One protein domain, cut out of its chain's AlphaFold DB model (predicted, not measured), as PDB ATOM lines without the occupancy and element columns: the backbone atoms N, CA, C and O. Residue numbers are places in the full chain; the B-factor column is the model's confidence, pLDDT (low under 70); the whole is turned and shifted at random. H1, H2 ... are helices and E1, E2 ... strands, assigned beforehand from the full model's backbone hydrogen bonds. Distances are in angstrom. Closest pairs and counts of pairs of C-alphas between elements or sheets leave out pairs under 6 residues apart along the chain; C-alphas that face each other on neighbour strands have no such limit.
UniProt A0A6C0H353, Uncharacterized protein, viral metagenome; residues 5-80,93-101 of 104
ATOM      1  N   TYR A   5     301.339 222.292 397.313       95.81
ATOM      2  CA  TYR A   5     302.424 223.256 397.309       95.81
ATOM      3  C   TYR A   5     302.240 224.285 398.422       95.81
ATOM      4  O   TYR A   5     301.133 224.472 398.926       95.81
ATOM      5  N   VAL A   6     303.339 224.945 398.774       96.75
ATOM      6  CA  VAL A   6     303.431 226.056 399.731       96.75
ATOM      7  C   VAL A   6     304.432 227.086 399.217       96.75
ATOM      8  O   VAL A   6     305.266 226.771 398.361       96.75
ATOM      9  N   LEU A   7     304.374 228.303 399.755       97.44
ATOM     10  CA  LEU A   7     305.434 229.290 399.570       97.44
ATOM     11  C   LEU A   7     306.446 229.163 400.708       97.44
ATOM     12  O   LEU A   7     306.109 229.349 401.873       97.44
ATOM     13  N   GLU A   8     307.685 228.843 400.362       97.44
ATOM     14  CA  GLU A   8     308.833 229.084 401.229       97.44
ATOM     15  C   GLU A   8     309.123 230.583 401.258       97.44
ATOM     16  O   GLU A   8     309.125 231.227 400.209       97.44
ATOM     17  N   VAL A   9     309.385 231.113 402.449       96.81
ATOM     18  CA  VAL A   9     309.788 232.498 402.676       96.81
ATOM     19  C   VAL A   9     311.263 232.508 403.040       96.81
ATOM     20  O   VAL A   9     311.698 231.854 403.992       96.81
ATOM     21  N   VAL A  10     312.032 233.263 402.272       95.88
ATOM     22  CA  VAL A  10     313.473 233.426 402.433       95.88
ATOM     23  C   VAL A  10     313.755 234.906 402.646       95.88
ATOM     24  O   VAL A  10     313.157 235.747 401.979       95.88
ATOM     25  N   ARG A  11     314.655 235.242 403.569       94.25
ATOM     26  CA  ARG A  11     315.112 236.618 403.782       94.25
ATOM     27  C   ARG A  11     316.475 236.811 403.144       94.25
ATOM     28  O   ARG A  11     317.395 236.026 403.379       94.25
ATOM     29  N   PHE A  12     316.590 237.868 402.359       89.06
ATOM     30  CA  PHE A  12     317.850 238.370 401.852       89.06
ATOM     31  C   PHE A  12     318.644 239.016 402.991       89.06
ATOM     32  O   PHE A  12     318.118 239.856 403.720       89.06
ATOM     33  N   VAL A  13     319.905 238.617 403.138       84.69
ATOM     34  CA  VAL A  13     320.840 239.204 404.097       84.69
ATOM     35  C   VAL A  13     322.056 239.686 403.306       84.69
ATOM     36  O   VAL A  13     322.814 238.849 402.803       84.69
ATOM     37  N   PRO A  14     322.244 241.009 403.146       76.50
ATOM     38  CA  PRO A  14     323.443 241.527 402.504       76.50
ATOM     39  C   PRO A  14     324.665 241.157 403.348       76.50
ATOM     40  O   PRO A  14     324.640 241.301 404.572       76.50
ATOM     41  N   LYS A  15     325.728 240.663 402.709       75.12
ATOM     42  CA  LYS A  15     327.033 240.554 403.362       75.12
ATOM     43  C   LYS A  15     327.755 241.895 403.311       75.12
ATOM     44  O   LYS A  15     327.566 242.676 402.381       75.12
ATOM     45  N   GLU A  16     328.612 242.115 404.302       72.00
ATOM     46  CA  GLU A  16     329.452 243.312 404.421       72.00
ATOM     47  C   GLU A  16     330.435 243.471 403.248       72.00
ATOM     48  O   GLU A  16     330.828 244.589 402.936       72.00
ATOM     49  N   ASP A  17     330.789 242.373 402.569       75.50
ATOM     50  CA  ASP A  17     331.724 242.358 401.439       75.50
ATOM     51  C   ASP A  17     331.086 242.722 400.086       75.50
ATOM     52  O   ASP A  17     331.803 242.894 399.107       75.50
ATOM     53  N   GLY A  18     329.756 242.850 400.005       62.62
ATOM     54  CA  GLY A  18     329.031 243.255 398.792       62.62
ATOM     55  C   GLY A  18     329.074 242.265 397.617       62.62
ATOM     56  O   GLY A  18     328.265 242.389 396.699       62.62
ATOM     57  N   GLU A  19     329.958 241.266 397.643       59.81
ATOM     58  CA  GLU A  19     330.185 240.334 396.533       59.81
ATOM     59  C   GLU A  19     329.370 239.041 396.650       59.81
ATOM     60  O   GLU A  19     329.085 238.396 395.642       59.81
ATOM     61  N   ASN A  20     328.943 238.664 397.861       62.72
ATOM     62  CA  ASN A  20     328.222 237.416 398.091       62.72
ATOM     63  C   ASN A  20     326.862 237.629 398.761       62.72
ATOM     64  O   ASN A  20     326.728 238.267 399.802       62.72
ATOM     65  N   MET A  21     325.834 237.004 398.193       66.81
ATOM     66  CA  MET A  21     324.471 237.071 398.715       66.81
ATOM     67  C   MET A  21     324.205 235.929 399.689       66.81
ATOM     68  O   MET A  21     324.287 234.761 399.309       66.81
ATOM     69  N   ASN A  22     323.826 236.254 400.928       82.12
ATOM     70  CA  ASN A  22     323.276 235.274 401.856       82.12
ATOM     71  C   ASN A  22     321.748 235.308 401.804       82.12
ATOM     72  O   ASN A  22     321.114 236.363 401.747       82.12
ATOM     73  N   SER A  23     321.144 234.126 401.864       87.06
ATOM     74  CA  SER A  23     319.700 233.978 401.969       87.06
ATOM     75  C   SER A  23     319.384 233.004 403.091       87.06
ATOM     76  O   SER A  23     319.897 231.885 403.089       87.06
ATOM     77  N   VAL A  24     318.558 233.425 404.045       92.88
ATOM     78  CA  VAL A  24     318.198 232.613 405.213       92.88
ATOM     79  C   VAL A  24     316.757 232.147 405.073       92.88
ATOM     80  O   VAL A  24     315.862 232.946 404.794       92.88
ATOM     81  N   HIS A  25     316.530 230.850 405.270       94.25
ATOM     82  CA  HIS A  25     315.187 230.291 405.358       94.25
ATOM     83  C   HIS A  25     314.460 230.879 406.576       94.25
ATOM     84  O   HIS A  25     314.945 230.762 407.699       94.25
ATOM     85  N   VAL A  26     313.305 231.507 406.353       95.19
ATOM     86  CA  VAL A  26     312.483 232.107 407.421       95.19
ATOM     87  C   VAL A  26     311.370 231.155 407.848       95.19
ATOM     88  O   VAL A  26     311.035 231.080 409.026       95.19
ATOM     89  N   GLY A  27     310.783 230.436 406.894       96.12
ATOM     90  CA  GLY A  27     309.697 229.501 407.157       96.12
ATOM     91  C   GLY A  27     308.864 229.221 405.917       96.12
ATOM     92  O   GLY A  27     309.216 229.602 404.800       96.12
ATOM     93  N   TYR A  28     307.716 228.584 406.124       96.94
ATOM     94  CA  TYR A  28     306.711 228.370 405.086       96.94
ATOM     95  C   TYR A  28     305.443 229.147 405.406       96.94
ATOM     96  O   TYR A  28     305.015 229.217 406.561       96.94
ATOM     97  N   MET A  29     304.832 229.709 404.368       96.19
ATOM     98  CA  MET A  29     303.536 230.353 404.472       96.19
ATOM     99  C   MET A  29     302.454 229.323 404.767       96.19
ATOM    100  O   MET A  29     302.397 228.266 404.135       96.19
ATOM    101  N   ASN A  30     301.570 229.658 405.700       94.62
ATOM    102  CA  ASN A  30     300.458 228.843 406.155       94.62
ATOM    103  C   ASN A  30     299.296 228.845 405.144       94.62
ATOM    104  O   ASN A  30     298.134 229.019 405.493       94.62
ATOM    105  N   VAL A  31     299.619 228.684 403.861       95.06
ATOM    106  CA  VAL A  31     298.663 228.567 402.760       95.06
ATOM    107  C   VAL A  31     299.065 227.386 401.895       95.06
ATOM    108  O   VAL A  31     300.211 227.289 401.453       95.06
ATOM    109  N   LYS A  32     298.114 226.490 401.647       94.62
ATOM    110  CA  LYS A  32     298.297 225.305 400.817       94.62
ATOM    111  C   LYS A  32     297.648 225.510 399.452       94.62
ATOM    112  O   LYS A  32     296.510 225.970 399.351       94.62
ATOM    113  N   PHE A  33     298.368 225.102 398.414       94.69
ATOM    114  CA  PHE A  33     297.962 225.227 397.016       94.69
ATOM    115  C   PHE A  33     297.879 223.848 396.360       94.69
ATOM    116  O   PHE A  33     298.743 222.998 396.585       94.69
ATOM    117  N   ASN A  34     296.876 223.625 395.514       93.50
ATOM    118  CA  ASN A  34     296.746 222.365 394.774       93.50
ATOM    119  C   ASN A  34     297.703 222.309 393.581       93.50
ATOM    120  O   ASN A  34     298.262 221.261 393.260       93.50
ATOM    121  N   THR A  35     297.935 223.449 392.935       94.38
ATOM    122  CA  THR A  35     298.828 223.557 391.784       94.38
ATOM    123  C   THR A  35     299.897 224.623 392.006       94.38
ATOM    124  O   THR A  35     299.746 225.532 392.821       94.38
ATOM    125  N   LYS A  36     300.999 224.551 391.245       95.06
ATOM    126  CA  LYS A  36     301.969 225.654 391.223       95.06
ATOM    127  C   LYS A  36     301.361 226.937 390.645       95.06
ATOM    128  O   LYS A  36     301.784 228.019 391.035       95.06
ATOM    129  N   LYS A  37     300.385 226.814 389.733       94.75
ATOM    130  CA  LYS A  37     299.653 227.954 389.166       94.75
ATOM    131  C   LYS A  37     298.878 228.691 390.255       94.75
ATOM    132  O   LYS A  37     299.045 229.893 390.371       94.75
ATOM    133  N   ASP A  38     298.154 227.970 391.113       95.50
ATOM    134  CA  ASP A  38     297.458 228.561 392.266       95.50
ATOM    135  C   ASP A  38     298.415 229.359 393.163       95.50
ATOM    136  O   ASP A  38     298.097 230.474 393.564       95.50
ATOM    137  N   ALA A  39     299.611 228.822 393.435       96.12
ATOM    138  CA  ALA A  39     300.632 229.531 394.209       96.12
ATOM    139  C   ALA A  39     301.123 230.813 393.507       96.12
ATOM    140  O   ALA A  39     301.321 231.836 394.161       96.12
ATOM    141  N   CYS A  40     301.301 230.772 392.181       96.00
ATOM    142  CA  CYS A  40     301.690 231.944 391.389       96.00
ATOM    143  C   CYS A  40     300.585 233.005 391.364       96.00
ATOM    144  O   CYS A  40     300.877 234.180 391.570       96.00
ATOM    145  N   ASP A  41     299.333 232.597 391.159       95.38
ATOM    146  CA  ASP A  41     298.179 233.495 391.109       95.38
ATOM    147  C   ASP A  41     297.952 234.172 392.466       95.38
ATOM    148  O   ASP A  41     297.741 235.382 392.533       95.38
ATOM    149  N   TYR A  42     298.040 233.408 393.558       96.06
ATOM    150  CA  TYR A  42     297.980 233.937 394.919       96.06
ATOM    151  C   TYR A  42     299.081 234.972 395.174       96.06
ATOM    152  O   TYR A  42     298.796 236.078 395.635       96.06
ATOM    153  N   TYR A  43     300.329 234.638 394.831       96.12
ATOM    154  CA  TYR A  43     301.455 235.551 394.990       96.12
ATOM    155  C   TYR A  43     301.272 236.833 394.172       96.12
ATOM    156  O   TYR A  43     301.446 237.919 394.718       96.12
ATOM    157  N   GLY A  44     300.881 236.716 392.899       95.00
ATOM    158  CA  GLY A  44     300.703 237.853 391.995       95.00
ATOM    159  C   GLY A  44     299.586 238.801 392.430       95.00
ATOM    160  O   GLY A  44     299.752 240.012 392.341       95.00
ATOM    161  N   LYS A  45     298.483 238.272 392.980       94.31
ATOM    162  CA  LYS A  45     297.410 239.096 393.566       94.31
ATOM    163  C   LYS A  45     297.895 239.926 394.757       94.31
ATOM    164  O   LYS A  45     297.467 241.062 394.914       94.31
ATOM    165  N   CYS A  46     298.771 239.358 395.586       94.12
ATOM    166  CA  CYS A  46     299.257 240.013 396.802       94.12
ATOM    167  C   CYS A  46     300.477 240.912 396.562       94.12
ATOM    168  O   CYS A  46     300.734 241.814 397.351       94.12
ATOM    169  N   ASN A  47     301.239 240.655 395.497       93.62
ATOM    170  CA  ASN A  47     302.498 241.334 395.195       93.62
ATOM    171  C   ASN A  47     302.517 241.844 393.742       93.62
ATOM    172  O   ASN A  47     303.404 241.462 392.977       93.62
ATOM    173  N   PRO A  48     301.560 242.699 393.331       93.81
ATOM    174  CA  PRO A  48     301.473 243.180 391.948       93.81
ATOM    175  C   PRO A  48     302.676 244.042 391.535       93.81
ATOM    176  O   PRO A  48     302.903 244.258 390.348       93.81
ATOM    177  N   HIS A  49     303.452 244.540 392.505       92.50
ATOM    178  CA  HIS A  49     304.683 245.301 392.284       92.50
ATOM    179  C   HIS A  49     305.910 244.429 391.995       92.50
ATOM    180  O   HIS A  49     306.965 244.977 391.682       92.50
ATOM    181  N   LEU A  50     305.805 243.103 392.118       92.56
ATOM    182  CA  LEU A  50     306.913 242.169 391.918       92.56
ATOM    183  C   LEU A  50     306.667 241.266 390.713       92.56
ATOM    184  O   LEU A  50     305.536 240.970 390.326       92.56
ATOM    185  N   ARG A  51     307.763 240.782 390.125       93.81
ATOM    186  CA  ARG A  51     307.720 239.811 389.032       93.81
ATOM    187  C   ARG A  51     307.029 238.521 389.483       93.81
ATOM    188  O   ARG A  51     307.283 238.005 390.571       93.81
ATOM    189  N   ALA A  52     306.214 237.948 388.599       94.25
ATOM    190  CA  ALA A  52     305.561 236.664 388.838       94.25
ATOM    191  C   ALA A  52     306.573 235.525 389.082       94.25
ATOM    192  O   ALA A  52     307.614 235.438 388.421       94.25
ATOM    193  N   LEU A  53     306.217 234.596 389.979       96.12
ATOM    194  CA  LEU A  53     307.079 233.473 390.382       96.12
ATOM    195  C   LEU A  53     307.499 232.587 389.203       96.12
ATOM    196  O   LEU A  53     308.597 232.049 389.183       96.12
ATOM    197  N   ASN A  54     306.624 232.398 388.220       94.94
ATOM    198  CA  ASN A  54     306.854 231.503 387.089       94.94
ATOM    199  C   ASN A  54     307.526 232.176 385.880       94.94
ATOM    200  O   ASN A  54     307.667 231.507 384.855       94.94
ATOM    201  N   ALA A  55     307.953 233.443 385.968       91.75
ATOM    202  CA  ALA A  55     308.473 234.175 384.806       91.75
ATOM    203  C   ALA A  55     309.695 233.495 384.154       91.75
ATOM    204  O   ALA A  55     309.805 233.489 382.931       91.75
ATOM    205  N   TYR A  56     310.552 232.842 384.948       92.06
ATOM    206  CA  TYR A  56     311.697 232.060 384.457       92.06
ATOM    207  C   TYR A  56     311.510 230.546 384.607       92.06
ATOM    208  O   TYR A  56     312.471 229.783 384.540       92.06
ATOM    209  N   LYS A  57     310.265 230.082 384.802       91.25
ATOM    210  CA  LYS A  57     309.902 228.665 385.022       91.25
ATOM    211  C   LYS A  57     310.579 228.005 386.241       91.25
ATOM    212  O   LYS A  57     310.438 226.798 386.436       91.25
ATOM    213  N   ASP A  58     311.242 228.787 387.086       93.00
ATOM    214  CA  ASP A  58     311.922 228.378 388.318       93.00
ATOM    215  C   ASP A  58     311.021 228.472 389.563       93.00
ATOM    216  O   ASP A  58     311.312 227.844 390.581       93.00
ATOM    217  N   TYR A  59     309.874 229.156 389.452       96.50
ATOM    218  CA  TYR A  59     308.871 229.313 390.513       96.50
ATOM    219  C   TYR A  59     309.412 230.045 391.747       96.50
ATOM    220  O   TYR A  59     309.150 229.653 392.890       96.50
ATOM    221  N   LYS A  60     310.161 231.117 391.494       95.19
ATOM    222  CA  LYS A  60     310.851 231.942 392.480       95.19
ATOM    223  C   LYS A  60     310.662 233.429 392.153       95.19
ATOM    224  O   LYS A  60     310.746 233.836 390.992       95.19
ATOM    225  N   SER A  61     310.400 234.239 393.178       94.00
ATOM    226  CA  SER A  61     310.357 235.697 393.041       94.00
ATOM    227  C   SER A  61     311.762 236.302 393.016       94.00
ATOM    228  O   SER A  61     312.730 235.675 393.447       94.00
ATOM    229  N   ASP A  62     311.858 237.560 392.597       91.06
ATOM    230  CA  ASP A  62     312.976 238.416 393.010       91.06
ATOM    231  C   ASP A  62     312.855 238.747 394.512       91.06
ATOM    232  O   ASP A  62     311.827 238.449 395.136       91.06
ATOM    233  N   TRP A  63     313.893 239.330 395.119       90.25
ATOM    234  CA  TRP A  63     313.720 239.890 396.462       90.25
ATOM    235  C   TRP A  63     312.874 241.162 396.377       90.25
ATOM    236  O   TRP A  63     313.032 241.974 395.464       90.25
ATOM    237  N   ASP A  64     312.002 241.374 397.355       92.50
ATOM    238  CA  ASP A  64     311.324 242.652 397.533       92.50
ATOM    239  C   ASP A  64     312.278 243.635 398.238       92.50
ATOM    240  O   ASP A  64     312.718 243.347 399.353       92.50
ATOM    241  N   PRO A  65     312.629 244.792 397.647       90.00
ATOM    242  CA  PRO A  65     313.550 245.743 398.270       90.00
ATOM    243  C   PRO A  65     313.014 246.354 399.574       90.00
ATOM    244  O   PRO A  65     313.805 246.833 400.381       90.00
ATOM    245  N   LYS A  66     311.694 246.339 399.801       91.38
ATOM    246  CA  LYS A  66     311.067 246.890 401.012       91.38
ATOM    247  C   LYS A  66     311.114 245.914 402.178       91.38
ATOM    248  O   LYS A  66     311.394 246.313 403.302       91.38
ATOM    249  N   THR A  67     310.798 244.645 401.927       91.56
ATOM    250  CA  THR A  67     310.706 243.620 402.985       91.56
ATOM    251  C   THR A  67     311.963 242.764 403.090       91.56
ATOM    252  O   THR A  67     312.137 242.050 404.078       91.56
ATOM    253  N   GLN A  68     312.828 242.817 402.073       93.19
ATOM    254  CA  GLN A  68     313.973 241.929 401.879       93.19
ATOM    255  C   GLN A  68     313.570 240.448 401.824       93.19
ATOM    256  O   GLN A  68     314.384 239.567 402.095       93.19
ATOM    257  N   LEU A  69     312.309 240.152 401.498       95.00
ATOM    258  CA  LEU A  69     311.802 238.789 401.395       95.00
ATOM    259  C   LEU A  69     311.773 238.309 399.950       95.00
ATOM    260  O   LEU A  69     311.606 239.076 399.007       95.00
ATOM    261  N   LEU A  70     311.900 236.999 399.809       94.56
ATOM    262  CA  LEU A  70     311.824 236.255 398.570       94.56
ATOM    263  C   LEU A  70     310.956 235.016 398.794       94.56
ATOM    264  O   LEU A  70     310.980 234.415 399.870       94.56
ATOM    265  N   TYR A  71     310.208 234.622 397.767       97.00
ATOM    266  CA  TYR A  71     309.226 233.549 397.843       97.00
ATOM    267  C   TYR A  71     309.525 232.464 396.809       97.00
ATOM    268  O   TYR A  71     309.801 232.759 395.645       97.00
ATOM    269  N   ILE A  72     309.460 231.200 397.230       97.00
ATOM    270  CA  ILE A  72     309.742 230.036 396.374       97.00
ATOM    271  C   ILE A  72     308.599 229.034 396.487       97.00
ATOM    272  O   ILE A  72     308.222 228.633 397.588       97.00
ATOM    273  N   VAL A  73     308.064 228.566 395.358       97.44
ATOM    274  CA  VAL A  73     307.059 227.495 395.371       97.44
ATOM    275  C   VAL A  73     307.737 226.160 395.673       97.44
ATOM    276  O   VAL A  73     308.533 225.646 394.881       97.44
ATOM    277  N   ARG A  74     307.366 225.542 396.793       96.31
ATOM    278  CA  ARG A  74     307.838 224.214 397.205       96.31
ATOM    279  C   ARG A  74     306.693 223.221 397.243       96.31
ATOM    280  O   ARG A  74     305.535 223.590 397.405       96.31
ATOM    281  N   ARG A  75     307.021 221.938 397.088       95.00
ATOM    282  CA  ARG A  75     306.068 220.863 397.383       95.00
ATOM    283  C   ARG A  75     305.869 220.773 398.894       95.00
ATOM    284  O   ARG A  75     306.828 220.891 399.650       95.00
ATOM    285  N   TYR A  76     304.629 220.555 399.305       92.31
ATOM    286  CA  TYR A  76     304.265 220.355 400.697       92.31
ATOM    287  C   TYR A  76     304.431 218.883 401.082       92.31
ATOM    288  O   TYR A  76     303.817 218.009 400.470       92.31
ATOM    289  N   TYR A  77     305.230 218.625 402.116       88.56
ATOM    290  CA  TYR A  77     305.499 217.282 402.641       88.56
ATOM    291  C   TYR A  77     305.200 217.177 404.145       88.56
ATOM    292  O   TYR A  77     305.907 216.488 404.869       88.56
ATOM    293  N   GLY A  78     304.174 217.890 404.629       83.38
ATOM    294  CA  GLY A  78     303.881 217.963 406.069       83.38
ATOM    295  C   GLY A  78     304.806 218.920 406.829       83.38
ATOM    296  O   GLY A  78     305.120 218.687 407.989       83.38
ATOM    297  N   LEU A  79     305.282 219.967 406.152       83.31
ATOM    298  CA  LEU A  79     306.180 220.975 406.717       83.31
ATOM    299  C   LEU A  79     305.433 221.838 407.744       83.31
ATOM    300  O   LEU A  79     304.258 222.151 407.547       83.31
ATOM    301  N   PHE A  80     306.122 222.284 408.796       86.38
ATOM    302  CA  PHE A  80     305.569 223.267 409.726       86.38
ATOM    303  C   PHE A  80     305.512 224.651 409.059       86.38
ATOM    304  O   PHE A  80     306.546 225.216 408.697       86.38
ATOM    305  N   PHE A  93     289.824 228.413 405.901       86.56
ATOM    306  CA  PHE A  93     290.656 227.677 406.850       86.56
ATOM    307  C   PHE A  93     290.117 226.256 407.041       86.56
ATOM    308  O   PHE A  93     288.921 226.068 407.249       86.56
ATOM    309  N   ASN A  94     290.989 225.248 406.979       83.62
ATOM    310  CA  ASN A  94     290.591 223.837 407.086       83.62
ATOM    311  C   ASN A  94     290.977 223.167 408.418       83.62
ATOM    312  O   ASN A  94     291.080 221.944 408.482       83.62
ATOM    313  N   GLY A  95     291.251 223.954 409.461       79.00
ATOM    314  CA  GLY A  95     291.689 223.464 410.772       79.00
ATOM    315  C   GLY A  95     293.209 223.441 410.956       79.00
ATOM    316  O   GLY A  95     293.672 223.646 412.071       79.00
ATOM    317  N   ASN A  96     293.984 223.267 409.880       80.56
ATOM    318  CA  ASN A  96     295.452 223.232 409.944       80.56
ATOM    319  C   ASN A  96     296.113 224.333 409.109       80.56
ATOM    320  O   ASN A  96     297.125 224.894 409.521       80.56
ATOM    321  N   MET A  97     295.558 224.634 407.932       86.75
ATOM    322  CA  MET A  97     296.092 225.639 407.012       86.75
ATOM    323  C   MET A  97     294.978 226.387 406.282       86.75
ATOM    324  O   MET A  97     293.854 225.898 406.134       86.75
ATOM    325  N   TYR A  98     295.324 227.555 405.751       91.38
ATOM    326  CA  TYR A  98     294.501 228.234 404.761       91.38
ATOM    327  C   TYR A  98     294.639 227.549 403.397       91.38
ATOM    328  O   TYR A  98     295.716 227.065 403.039       91.38
ATOM    329  N   ILE A  99     293.560 227.505 402.619       90.94
ATOM    330  CA  ILE A  99     293.546 226.896 401.286       90.94
ATOM    331  C   ILE A  99     293.300 227.972 400.239       90.94
ATOM    332  O   ILE A  99     292.321 228.707 400.327       90.94
ATOM    333  N   PHE A 100     294.141 228.021 399.209       91.38
ATOM    334  CA  PHE A 100     293.890 228.862 398.043       91.38
ATOM    335  C   PHE A 100     293.637 228.008 396.804       91.38
ATOM    336  O   PHE A 100     294.360 227.047 396.522       91.38
ATOM    337  N   LYS A 101     292.615 228.399 396.045       85.94
ATOM    338  CA  LYS A 101     292.301 227.863 394.722       85.94
ATOM    339  C   LYS A 101     292.026 229.035 393.794       85.94
ATOM    340  O   LYS A 101     291.248 229.922 394.142       85.94
TER     341      LYS A 101
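This is residues 5 to 80 and 93 to 101 of the 104 residues of an uncharacterized protein of viral metagenome (UniProt A0A6C0H353). A long, strongly twisted antiparallel sheet, E2 - E1 - E4, has helix H1 over one face, making two layers; the hairpin E1 and E2 reaches one end of the long axis, and a small parallel sheet, E3 and E5, lies at the other. The 85 printed residues run E1 E2 E3 H1 E4 E5, mixed helices and strands, with under half in named elements. The whole is compact, radius of gyration of the C-alphas 13.5 A, spanning 45 by 25 by 21 A.

Inner strand E1, residues 5 to 14, is antiparallel to E2, residues 21 to 28, with N 24 and O 11 at 2.9 A, and to E4, residues 69 to 75, with N 8 and O 72 at 2.8 A. E2 runs on into E3, residues 31 to 33, at 91 degrees. E3 is parallel to E5, residues 98 to 100, with N 32 and O 98 at 2.8 A. H1, residues 36 to 46, with every O i to N i+4 pair within hydrogen-bond range, is over E1, its height over the sheet 8.6 A.

E1 spans 28.3 A from C-alpha 5 at (302.424, 223.256, 397.309), E2 20.8 A, H1 15.6 A and E4 19.2 A. E5 ends at C-alpha 100, (293.890, 228.862, 398.043).

Residues 81 to 92 are cut out, a gap of 15.8 A between C-alphas 80 and 93. The link H1 to E4 is long, 22 residues. Residues 18 to 21 have pLDDT under 70.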